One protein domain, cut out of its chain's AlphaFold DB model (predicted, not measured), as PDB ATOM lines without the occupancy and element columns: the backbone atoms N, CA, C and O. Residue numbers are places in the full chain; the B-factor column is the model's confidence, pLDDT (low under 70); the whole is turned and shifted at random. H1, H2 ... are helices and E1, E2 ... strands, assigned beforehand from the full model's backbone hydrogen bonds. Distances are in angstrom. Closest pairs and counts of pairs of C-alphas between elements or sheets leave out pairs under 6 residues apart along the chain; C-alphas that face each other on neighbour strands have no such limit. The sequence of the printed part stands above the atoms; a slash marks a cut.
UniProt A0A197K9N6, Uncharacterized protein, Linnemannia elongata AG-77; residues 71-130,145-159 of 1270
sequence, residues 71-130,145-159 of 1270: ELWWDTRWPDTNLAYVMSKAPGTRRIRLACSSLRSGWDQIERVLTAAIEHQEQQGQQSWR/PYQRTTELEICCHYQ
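Overview. This is residues 71 to 130 and 145 to 159 of the 1270 residues of an uncharacterized protein of Linnemannia elongata AG-77 (UniProt A0A197K9N6). Picture a small wall of three parallel strands with two helices on one of its faces and the other face bare: H1 sits by the edge strand E1, and the much longer H2 runs beside H1 along the strands. The far end of H2, residues 125 to 130, sticks out from the rest. You have 75 printed residues, with two named helices and three named strands in the order E1, H1, E2, H2, E3; the class is mixed, and the sheet order is E1, E2, E3, all parallel. The whole is compact, with a radius of gyration of the C-alphas of 12.9 A, yet elongated in outline, spanning 43 by 22 by 18 A.

Arrangement. Begin at the first printed residue with E1, residues 71 to 75, an edge strand. Its parallel neighbour is the inner strand E2, residues 95 to 100, at 6 degrees; look for N 72 and O 95, 2.8 A apart and within hydrogen-bond range. Between them in the chain comes H1, residues 80 to 89, and E1, H1 and E2 make a strand-helix-strand unit, two parallel neighbour strands joined through a helix, with a right-handed crossover. H1 is on the sheet; its closest C-alpha pair with E1 is Val 86 and Trp 74, 6.9 A apart. Next find H2, residues 105 to 130, also on the sheet, at a height over the sheet of 12.5 A. It lies over E2 and only just over E1, where 3 of its C-alphas fall, and it runs along the strands, at 2 degrees to E2 on the local plane. The closest C-alphas of H2 and E2 are those of Gly 106 and Cys 100, 5.6 A apart. With residues 109 to 116 alone, H2 touches H1, closest at the C-alphas of Val 113 and Met 87, 5.5 A, at a shallow tilt of 22 degrees, the same way. H1 and H2 are on one face of the sheet E1, E2, E3, an arrangement in two layers, one of helices and one of strands. Last comes E3, residues 151 to 156, the other edge strand, parallel to E2 at 7 degrees, with N 98 and O 153 2.8 A apart, within hydrogen-bond range. In H1 and H2 every O i to N i+4 pair is within hydrogen-bond range.

Along the chain. Find C-alpha 71 at (115.328, 167.693, 114.318); from there E1 runs 13.2 A to Asp 75. H1 measures 14.3 A from Asp 80 to Lys 89, and E2 16.5 A from Arg 95 to Cys 100. H2 runs 37.2 A from Ser 105 to C-alpha 130 at (127.595, 172.121, 88.702). E3 runs 16.7 A from Glu 151 to C-alpha 156 at (118.052, 150.281, 119.995).

Size, cuts and confidence. The two C-alphas farthest apart are those of Arg 130 and Gln 159, 44.1 A. Residues 131 to 144 are not printed, and C-alphas 130 and 145 are 15.6 A apart across this cut. The links E1 to H1, H1 to E2 and E2 to H2 are tight. The mean pLDDT of the printed part is 80.8; look for values under 70 at residues 103 to 104, 128 to 130, 145 to 146 and 159.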
ATOM      1  N   GLU A  71     115.211 168.965 113.618       86.50
ATOM      2  CA  GLU A  71     115.328 167.693 114.318       86.50
ATOM      3  C   GLU A  71     114.335 166.699 113.695       86.50
ATOM      4  O   GLU A  71     113.121 166.932 113.700       86.50
ATOM      5  N   LEU A  72     114.848 165.617 113.114       87.69
ATOM      6  CA  LEU A  72     114.069 164.494 112.602       87.69
ATOM      7  C   LEU A  72     114.017 163.409 113.669       87.69
ATOM      8  O   LEU A  72     115.030 163.090 114.286       87.69
ATOM      9  N   TRP A  73     112.839 162.832 113.838       85.06
ATOM     10  CA  TRP A  73     112.572 161.786 114.808       85.06
ATOM     11  C   TRP A  73     111.953 160.626 114.042       85.06
ATOM     12  O   TRP A  73     110.996 160.835 113.292       85.06
ATOM     13  N   TRP A  74     112.508 159.434 114.211       86.44
ATOM     14  CA  TRP A  74     111.904 158.185 113.777       86.44
ATOM     15  C   TRP A  74     111.886 157.219 114.951       86.44
ATOM     16  O   TRP A  74     112.896 157.063 115.631       86.44
ATOM     17  N   ASP A  75     110.750 156.575 115.167       82.56
ATOM     18  CA  ASP A  75     110.615 155.447 116.076       82.56
ATOM     19  C   ASP A  75     109.957 154.325 115.280       82.56
ATOM     20  O   ASP A  75     108.927 154.545 114.645       82.56
ATOM     21  N   THR A  76     110.545 153.133 115.276       80.00
ATOM     22  CA  THR A  76     110.057 152.009 114.459       80.00
ATOM     23  C   THR A  76     108.710 151.456 114.944       80.00
ATOM     24  O   THR A  76     108.134 150.594 114.285       80.00
ATOM     25  N   ARG A  77     108.190 151.939 116.088       75.62
ATOM     26  CA  ARG A  77     106.806 151.711 116.549       75.62
ATOM     27  C   ARG A  77     105.781 152.567 115.812       75.62
ATOM     28  O   ARG A  77     104.583 152.313 115.927       75.62
ATOM     29  N   TRP A  78     106.212 153.624 115.124       78.75
ATOM     30  CA  TRP A  78     105.311 154.492 114.378       78.75
ATOM     31  C   TRP A  78     104.874 153.811 113.069       78.75
ATOM     32  O   TRP A  78     105.684 153.132 112.440       78.75
ATOM     33  N   PRO A  79     103.621 154.007 112.613       76.62
ATOM     34  CA  PRO A  79     103.143 153.422 111.359       76.62
ATOM     35  C   PRO A  79     104.012 153.806 110.151       76.62
ATOM     36  O   PRO A  79     104.499 154.935 110.077       76.62
ATOM     37  N   ASP A  80     104.134 152.925 109.152       75.56
ATOM     38  CA  ASP A  80     104.938 153.174 107.937       75.56
ATOM     39  C   ASP A  80     104.504 154.430 107.146       75.56
ATOM     40  O   ASP A  80     105.296 155.027 106.413       75.56
ATOM     41  N   THR A  81     103.269 154.910 107.327       75.88
ATOM     42  CA  THR A  81     102.821 156.207 106.786       75.88
ATOM     43  C   THR A  81     103.644 157.381 107.331       75.88
ATOM     44  O   THR A  81     103.940 158.330 106.597       75.88
ATOM     45  N   ASN A  82     104.103 157.296 108.585       80.25
ATOM     46  CA  ASN A  82     105.028 158.256 109.176       80.25
ATOM     47  C   ASN A  82     106.456 158.090 108.624       80.25
ATOM     48  O   ASN A  82     107.160 159.095 108.530       80.25
ATOM     49  N   LEU A  83     106.877 156.888 108.202       81.81
ATOM     50  CA  LEU A  83     108.201 156.669 107.595       81.81
ATOM     51  C   LEU A  83     108.333 157.457 106.291       81.81
ATOM     52  O   LEU A  83     109.312 158.176 106.104       81.81
ATOM     53  N   ALA A  84     107.329 157.388 105.413       82.00
ATOM     54  CA  ALA A  84     107.318 158.152 104.164       82.00
ATOM     55  C   ALA A  84     107.386 159.671 104.421       82.00
ATOM     56  O   ALA A  84     108.138 160.395 103.760       82.00
ATOM     57  N   TYR A  85     106.661 160.158 105.437       84.62
ATOM     58  CA  TYR A  85     106.767 161.546 105.886       84.62
ATOM     59  C   TYR A  85     108.183 161.872 106.391       84.62
ATOM     60  O   TYR A  85     108.764 162.866 105.957       84.62
ATOM     61  N   VAL A  86     108.771 161.032 107.243       84.38
ATOM     62  CA  VAL A  86     110.118 161.206 107.808       84.38
ATOM     63  C   VAL A  86     111.202 161.191 106.727       84.38
ATOM     64  O   VAL A  86     112.026 162.105 106.689       84.38
ATOM     65  N   MET A  87     111.148 160.259 105.773       84.50
ATOM     66  CA  MET A  87     112.041 160.232 104.608       84.50
ATOM     67  C   MET A  87     111.918 161.513 103.765       84.50
ATOM     68  O   MET A  87     112.932 162.052 103.327       84.50
ATOM     69  N   SER A  88     110.713 162.081 103.616       83.06
ATOM     70  CA  SER A  88     110.520 163.377 102.935       83.06
ATOM     71  C   SER A  88     111.109 164.584 103.688       83.06
ATOM     72  O   SER A  88     111.241 165.668 103.111       83.06
ATOM     73  N   LYS A  89     111.432 164.427 104.981       84.69
ATOM     74  CA  LYS A  89     111.993 165.472 105.852       84.69
ATOM     75  C   LYS A  89     113.478 165.296 106.161       84.69
ATOM     76  O   LYS A  89     114.102 166.297 106.488       84.69
ATOM     77  N   ALA A  90     114.038 164.090 106.041       84.19
ATOM     78  CA  ALA A  90     115.470 163.836 106.228       84.19
ATOM     79  C   ALA A  90     116.385 164.755 105.378       84.19
ATOM     80  O   ALA A  90     117.366 165.268 105.920       84.19
ATOM     81  N   PRO A  91     116.048 165.072 104.110       82.81
ATOM     82  CA  PRO A  91     116.664 166.156 103.343       82.81
ATOM     83  C   PRO A  91     116.750 167.511 104.075       82.81
ATOM     84  O   PRO A  91     115.773 168.257 104.199       82.81
ATOM     85  N   GLY A  92     117.964 167.881 104.491       80.50
ATOM     86  CA  GLY A  92     118.241 169.154 105.163       80.50
ATOM     87  C   GLY A  92     117.965 169.165 106.666       80.50
ATOM     88  O   GLY A  92     117.769 170.242 107.229       80.50
ATOM     89  N   THR A  93     117.891 167.997 107.303       88.00
ATOM     90  CA  THR A  93     117.850 167.861 108.762       88.00
ATOM     91  C   THR A  93     119.250 168.015 109.357       88.00
ATOM     92  O   THR A  93     120.212 167.458 108.839       88.00
ATOM     93  N   ARG A  94     119.363 168.726 110.487       89.94
ATOM     94  CA  ARG A  94     120.626 168.868 111.231       89.94
ATOM     95  C   ARG A  94     120.836 167.743 112.245       89.94
ATOM     96  O   ARG A  94     121.951 167.232 112.347       89.94
ATOM     97  N   ARG A  95     119.779 167.356 112.971       90.50
ATOM     98  CA  ARG A  95     119.798 166.245 113.935       90.50
ATOM     99  C   ARG A  95     118.809 165.157 113.565       90.50
ATOM    100  O   ARG A  95     117.620 165.434 113.458       90.50
ATOM    101  N   ILE A  96     119.278 163.923 113.450       92.00
ATOM    102  CA  ILE A  96     118.433 162.742 113.278       92.00
ATOM    103  C   ILE A  96     118.455 161.943 114.589       92.00
ATOM    104  O   ILE A  96     119.527 161.622 115.095       92.00
ATOM    105  N   ARG A  97     117.279 161.614 115.134       90.62
ATOM    106  CA  ARG A  97     117.119 160.618 116.201       90.62
ATOM    107  C   ARG A  97     116.331 159.423 115.689       90.62
ATOM    108  O   ARG A  97     115.258 159.609 115.113       90.62
ATOM    109  N   LEU A  98     116.850 158.226 115.924       89.31
ATOM    110  CA  LEU A  98     116.300 156.956 115.470       89.31
ATOM    111  C   LEU A  98     116.138 156.027 116.675       89.31
ATOM    112  O   LEU A  98     117.130 155.640 117.287       89.31
ATOM    113  N   ALA A  99     114.905 155.664 117.011       86.25
ATOM    114  CA  ALA A  99     114.593 154.657 118.017       86.25
ATOM    115  C   ALA A  99     114.169 153.349 117.330       86.25
ATOM    116  O   ALA A  99     113.203 153.333 116.567       86.25
ATOM    117  N   CYS A 100     114.889 152.259 117.592       82.31
ATOM    118  CA  CYS A 100     114.605 150.925 117.076       82.31
ATOM    119  C   CYS A 100     114.017 150.033 118.175       82.31
ATOM    120  O   CYS A 100     114.667 149.714 119.176       82.31
ATOM    121  N   SER A 101     112.781 149.606 117.947       72.94
ATOM    122  CA  SER A 101     111.983 148.736 118.807       72.94
ATOM    123  C   SER A 101     111.710 147.353 118.193       72.94
ATOM    124  O   SER A 101     110.861 146.622 118.698       72.94
ATOM    125  N   SER A 102     112.292 147.029 117.035       71.69
ATOM    126  CA  SER A 102     111.997 145.782 116.325       71.69
ATOM    127  C   SER A 102     113.260 145.162 115.734       71.69
ATOM    128  O   SER A 102     114.184 145.851 115.313       71.69
ATOM    129  N   LEU A 103     113.305 143.828 115.741       66.19
ATOM    130  CA  LEU A 103     114.535 143.063 115.520       66.19
ATOM    131  C   LEU A 103     115.129 143.274 114.116       66.19
ATOM    132  O   LEU A 103     116.342 143.372 113.977       66.19
ATOM    133  N   ARG A 104     114.295 143.345 113.067       68.56
ATOM    134  CA  ARG A 104     114.765 143.364 111.667       68.56
ATOM    135  C   ARG A 104     114.209 144.523 110.842       68.56
ATOM    136  O   ARG A 104     114.984 145.349 110.378       68.56
ATOM    137  N   SER A 105     112.883 144.643 110.734       74.19
ATOM    138  CA  SER A 105     112.241 145.691 109.923       74.19
ATOM    139  C   SER A 105     112.635 147.111 110.344       74.19
ATOM    140  O   SER A 105     112.793 147.983 109.491       74.19
ATOM    141  N   GLY A 106     112.847 147.341 111.643       77.25
ATOM    142  CA  GLY A 106     113.261 148.633 112.178       77.25
ATOM    143  C   GLY A 106     114.642 149.089 111.701       77.25
ATOM    144  O   GLY A 106     114.837 150.274 111.426       77.25
ATOM    145  N   TRP A 107     115.580 148.157 111.508       78.50
ATOM    146  CA  TRP A 107     116.902 148.464 110.956       78.50
ATOM    147  C   TRP A 107     116.835 148.823 109.474       78.50
ATOM    148  O   TRP A 107     117.403 149.837 109.080       78.50
ATOM    149  N   ASP A 108     116.048 148.092 108.683       81.06
ATOM    150  CA  ASP A 108     115.828 148.410 107.265       81.06
ATOM    151  C   ASP A 108     115.136 149.780 107.091       81.06
ATOM    152  O   ASP A 108     115.324 150.475 106.090       81.06
ATOM    153  N   GLN A 109     114.287 150.195 108.041       82.56
ATOM    154  CA  GLN A 109     113.708 151.547 108.077       82.56
ATOM    155  C   GLN A 109     114.767 152.608 108.429       82.56
ATOM    156  O   GLN A 109     114.839 153.644 107.765       82.56
ATOM    157  N   ILE A 110     115.613 152.345 109.432       81.00
ATOM    158  CA  ILE A 110     116.733 153.209 109.846       81.00
ATOM    159  C   ILE A 110     117.724 153.433 108.700       81.00
ATOM    160  O   ILE A 110     118.049 154.580 108.388       81.00
ATOM    161  N   GLU A 111     118.136 152.364 108.020       84.94
ATOM    162  CA  GLU A 111     119.011 152.418 106.849       84.94
ATOM    163  C   GLU A 111     118.392 153.258 105.728       84.94
ATOM    164  O   GLU A 111     119.075 154.110 105.160       84.94
ATOM    165  N   ARG A 112     117.087 153.108 105.451       84.44
ATOM    166  CA  ARG A 112     116.379 153.928 104.451       84.44
ATOM    167  C   ARG A 112     116.356 155.416 104.811       84.44
ATOM    168  O   ARG A 112     116.558 156.249 103.928       84.44
ATOM    169  N   VAL A 113     116.150 155.769 106.083       80.75
ATOM    170  CA  VAL A 113     116.183 157.173 106.545       80.75
ATOM    171  C   VAL A 113     117.594 157.764 106.443       80.75
ATOM    172  O   VAL A 113     117.747 158.893 105.973       80.75
ATOM    173  N   LEU A 114     118.626 157.008 106.832       83.50
ATOM    174  CA  LEU A 114     120.024 157.446 106.751       83.50
ATOM    175  C   LEU A 114     120.510 157.557 105.301       83.50
ATOM    176  O   LEU A 114     121.086 158.578 104.929       83.50
ATOM    177  N   THR A 115     120.197 156.571 104.461       86.31
ATOM    178  CA  THR A 115     120.510 156.580 103.024       86.31
ATOM    179  C   THR A 115     119.883 157.790 102.340       86.31
ATOM    180  O   THR A 115     120.588 158.536 101.665       86.31
ATOM    181  N   ALA A 116     118.603 158.080 102.604       82.94
ATOM    182  CA  ALA A 116     117.933 159.263 102.061       82.94
ATOM    183  C   ALA A 116     118.594 160.590 102.495       82.94
ATOM    184  O   ALA A 116     118.631 161.544 101.715       82.94
ATOM    185  N   ALA A 117     119.143 160.669 103.713       80.75
ATOM    186  CA  ALA A 117     119.903 161.837 104.163       80.75
ATOM    187  C   ALA A 117     121.265 161.963 103.444       80.75
ATOM    188  O   ALA A 117     121.658 163.067 103.055       80.75
ATOM    189  N   ILE A 118     121.964 160.842 103.236       83.94
ATOM    190  CA  ILE A 118     123.294 160.782 102.607       83.94
ATOM    191  C   ILE A 118     123.213 161.062 101.107       83.94
ATOM    192  O   ILE A 118     123.891 161.971 100.627       83.94
ATOM    193  N   GLU A 119     122.343 160.361 100.374       86.19
ATOM    194  CA  GLU A 119     122.131 160.576  98.936       86.19
ATOM    195  C   GLU A 119     121.795 162.039  98.640       86.19
ATOM    196  O   GLU A 119     122.308 162.628  97.687       86.19
ATOM    197  N   HIS A 120     120.972 162.665  99.486       78.69
ATOM    198  CA  HIS A 120     120.618 164.069  99.334       78.69
ATOM    199  C   HIS A 120     121.819 165.007  99.538       78.69
ATOM    200  O   HIS A 120     121.998 165.970  98.788       78.69
ATOM    201  N   GLN A 121     122.672 164.716 100.524       77.75
ATOM    202  CA  GLN A 121     123.896 165.471 100.791       77.75
ATOM    203  C   GLN A 121     124.927 165.325  99.654       77.75
ATOM    204  O   GLN A 121     125.544 166.318  99.254       77.75
ATOM    205  N   GLU A 122     125.074 164.128  99.081       83.00
ATOM    206  CA  GLU A 122     125.927 163.881  97.911       83.00
ATOM    207  C   GLU A 122     125.396 164.586  96.652       83.00
ATOM    208  O   GLU A 122     126.143 165.306  95.979       83.00
ATOM    209  N   GLN A 123     124.093 164.458  96.364       83.56
ATOM    210  CA  GLN A 123     123.438 165.139  95.242       83.56
ATOM    211  C   GLN A 123     123.614 166.659  95.320       83.56
ATOM    212  O   GLN A 123     123.861 167.300  94.297       83.56
ATOM    213  N   GLN A 124     123.557 167.254  96.516       72.25
ATOM    214  CA  GLN A 124     123.830 168.680  96.696       72.25
ATOM    215  C   GLN A 124     125.291 169.062  96.490       72.25
ATOM    216  O   GLN A 124     125.550 170.103  95.886       72.25
ATOM    217  N   GLY A 125     126.243 168.242  96.945       72.69
ATOM    218  CA  GLY A 125     127.660 168.450  96.641       72.69
ATOM    219  C   GLY A 125     127.885 168.556  95.130       72.69
ATOM    220  O   GLY A 125     128.510 169.503  94.651       72.69
ATOM    221  N   GLN A 126     127.266 167.651  94.367       78.00
ATOM    222  CA  GLN A 126     127.323 167.648  92.905       78.00
ATOM    223  C   GLN A 126     126.554 168.818  92.263       78.00
ATOM    224  O   GLN A 126     127.060 169.440  91.325       78.00
ATOM    225  N   GLN A 127     125.348 169.148  92.742       74.06
ATOM    226  CA  GLN A 127     124.528 170.236  92.190       74.06
ATOM    227  C   GLN A 127     125.102 171.624  92.487       74.06
ATOM    228  O   GLN A 127     125.069 172.478  91.605       74.06
ATOM    229  N   SER A 128     125.666 171.851  93.674       68.69
ATOM    230  CA  SER A 128     126.339 173.108  94.031       68.69
ATOM    231  C   SER A 128     127.545 173.355  93.119       68.69
ATOM    232  O   SER A 128     127.670 174.420  92.509       68.69
ATOM    233  N   TRP A 129     128.369 172.321  92.914       63.00
ATOM    234  CA  TRP A 129     129.540 172.384  92.039       63.00
ATOM    235  C   TRP A 129     129.162 172.593  90.560       63.00
ATOM    236  O   TRP A 129     129.741 173.438  89.877       63.00
ATOM    237  N   ARG A 130     128.123 171.900  90.063       65.38
ATOM    238  CA  ARG A 130     127.595 172.121  88.702       65.38
ATOM    239  C   ARG A 130     126.902 173.479  88.545       65.38
ATOM    240  O   ARG A 130     127.033 174.096  87.493       65.38
ATOM    241  N   PRO A 145     118.147 176.585 101.070       56.22
ATOM    242  CA  PRO A 145     119.486 176.170 101.450       56.22
ATOM    243  C   PRO A 145     119.322 175.091 102.533       56.22
ATOM    244  O   PRO A 145     118.460 175.202 103.413       56.22
ATOM    245  N   TYR A 146     120.045 173.985 102.396       65.75
ATOM    246  CA  TYR A 146     119.842 172.797 103.220       65.75
ATOM    247  C   TYR A 146     121.032 172.612 104.162       65.75
ATOM    248  O   TYR A 146     122.187 172.615 103.737       65.75
ATOM    249  N   GLN A 147     120.742 172.418 105.446       74.19
ATOM    250  CA  GLN A 147     121.748 172.056 106.438       74.19
ATOM    251  C   GLN A 147     122.256 170.631 106.187       74.19
ATOM    252  O   GLN A 147     121.518 169.770 105.706       74.19
ATOM    253  N   ARG A 148     123.518 170.373 106.536       86.56
ATOM    254  CA  ARG A 148     124.065 169.013 106.581       86.56
ATOM    255  C   ARG A 148     123.689 168.352 107.906       86.56
ATOM    256  O   ARG A 148     123.586 169.045 108.918       86.56
ATOM    257  N   THR A 149     123.563 167.028 107.915       91.06
ATOM    258  CA  THR A 149     123.342 166.277 109.159       91.06
ATOM    259  C   THR A 149     124.614 166.331 110.003       91.06
ATOM    260  O   THR A 149     125.650 165.830 109.566       91.06
ATOM    261  N   THR A 150     124.558 166.946 111.186       93.69
ATOM    262  CA  THR A 150     125.698 167.055 112.119       93.69
ATOM    263  C   THR A 150     125.527 166.192 113.364       93.69
ATOM    264  O   THR A 150     126.511 165.860 114.014       93.69
ATOM    265  N   GLU A 151     124.295 165.834 113.715       94.88
ATOM    266  CA  GLU A 151     123.965 165.109 114.943       94.88
ATOM    267  C   GLU A 151     123.156 163.847 114.593       94.88
ATOM    268  O   GLU A 151     122.118 163.937 113.936       94.88
ATOM    269  N   LEU A 152     123.613 162.671 115.032       94.06
ATOM    270  CA  LEU A 152     122.892 161.402 114.901       94.06
ATOM    271  C   LEU A 152     122.817 160.702 116.260       94.06
ATOM    272  O   LEU A 152     123.821 160.566 116.954       94.06
ATOM    273  N   GLU A 153     121.623 160.260 116.632       93.75
ATOM    274  CA  GLU A 153     121.338 159.536 117.869       93.75
ATOM    275  C   GLU A 153     120.536 158.279 117.524       93.75
ATOM    276  O   GLU A 153     119.457 158.374 116.945       93.75
ATOM    277  N   ILE A 154     121.089 157.109 117.833       90.75
ATOM    278  CA  ILE A 154     120.499 155.795 117.574       90.75
ATOM    279  C   ILE A 154     120.252 155.125 118.929       90.75
ATOM    280  O   ILE A 154     121.196 154.939 119.691       90.75
ATOM    281  N   CYS A 155     119.007 154.760 119.224       88.62
ATOM    282  CA  CYS A 155     118.602 154.066 120.448       88.62
ATOM    283  C   CYS A 155     117.932 152.740 120.074       88.62
ATOM    284  O   CYS A 155     116.877 152.752 119.449       88.62
ATOM    285  N   CYS A 156     118.516 151.598 120.430       84.38
ATOM    286  CA  CYS A 156     118.052 150.281 119.995       84.38
ATOM    287  C   CYS A 156     117.799 149.361 121.188       84.38
ATOM    288  O   CYS A 156     118.726 148.964 121.892       84.38
ATOM    289  N   HIS A 157     116.533 148.998 121.386       76.00
ATOM    290  CA  HIS A 157     116.060 148.273 122.569       76.00
ATOM    291  C   HIS A 157     115.999 146.744 122.389       76.00
ATOM    292  O   HIS A 157     115.694 146.022 123.329       76.00
ATOM    293  N   TYR A 158     116.252 146.233 121.179       70.81
ATOM    294  CA  TYR A 158     115.981 144.839 120.815       70.81
ATOM    295  C   TYR A 158     117.176 144.175 120.131       70.81
ATOM    296  O   TYR A 158     118.051 144.839 119.572       70.81
ATOM    297  N   GLN A 159     117.192 142.841 120.163       59.75
ATOM    298  CA  GLN A 159     118.280 142.030 119.625       59.75
ATOM    299  C   GLN A 159     118.467 142.221 118.127       59.75
ATOM    300  O   GLN A 159     117.626 141.859 117.310       59.75
TER     301      GLN A 159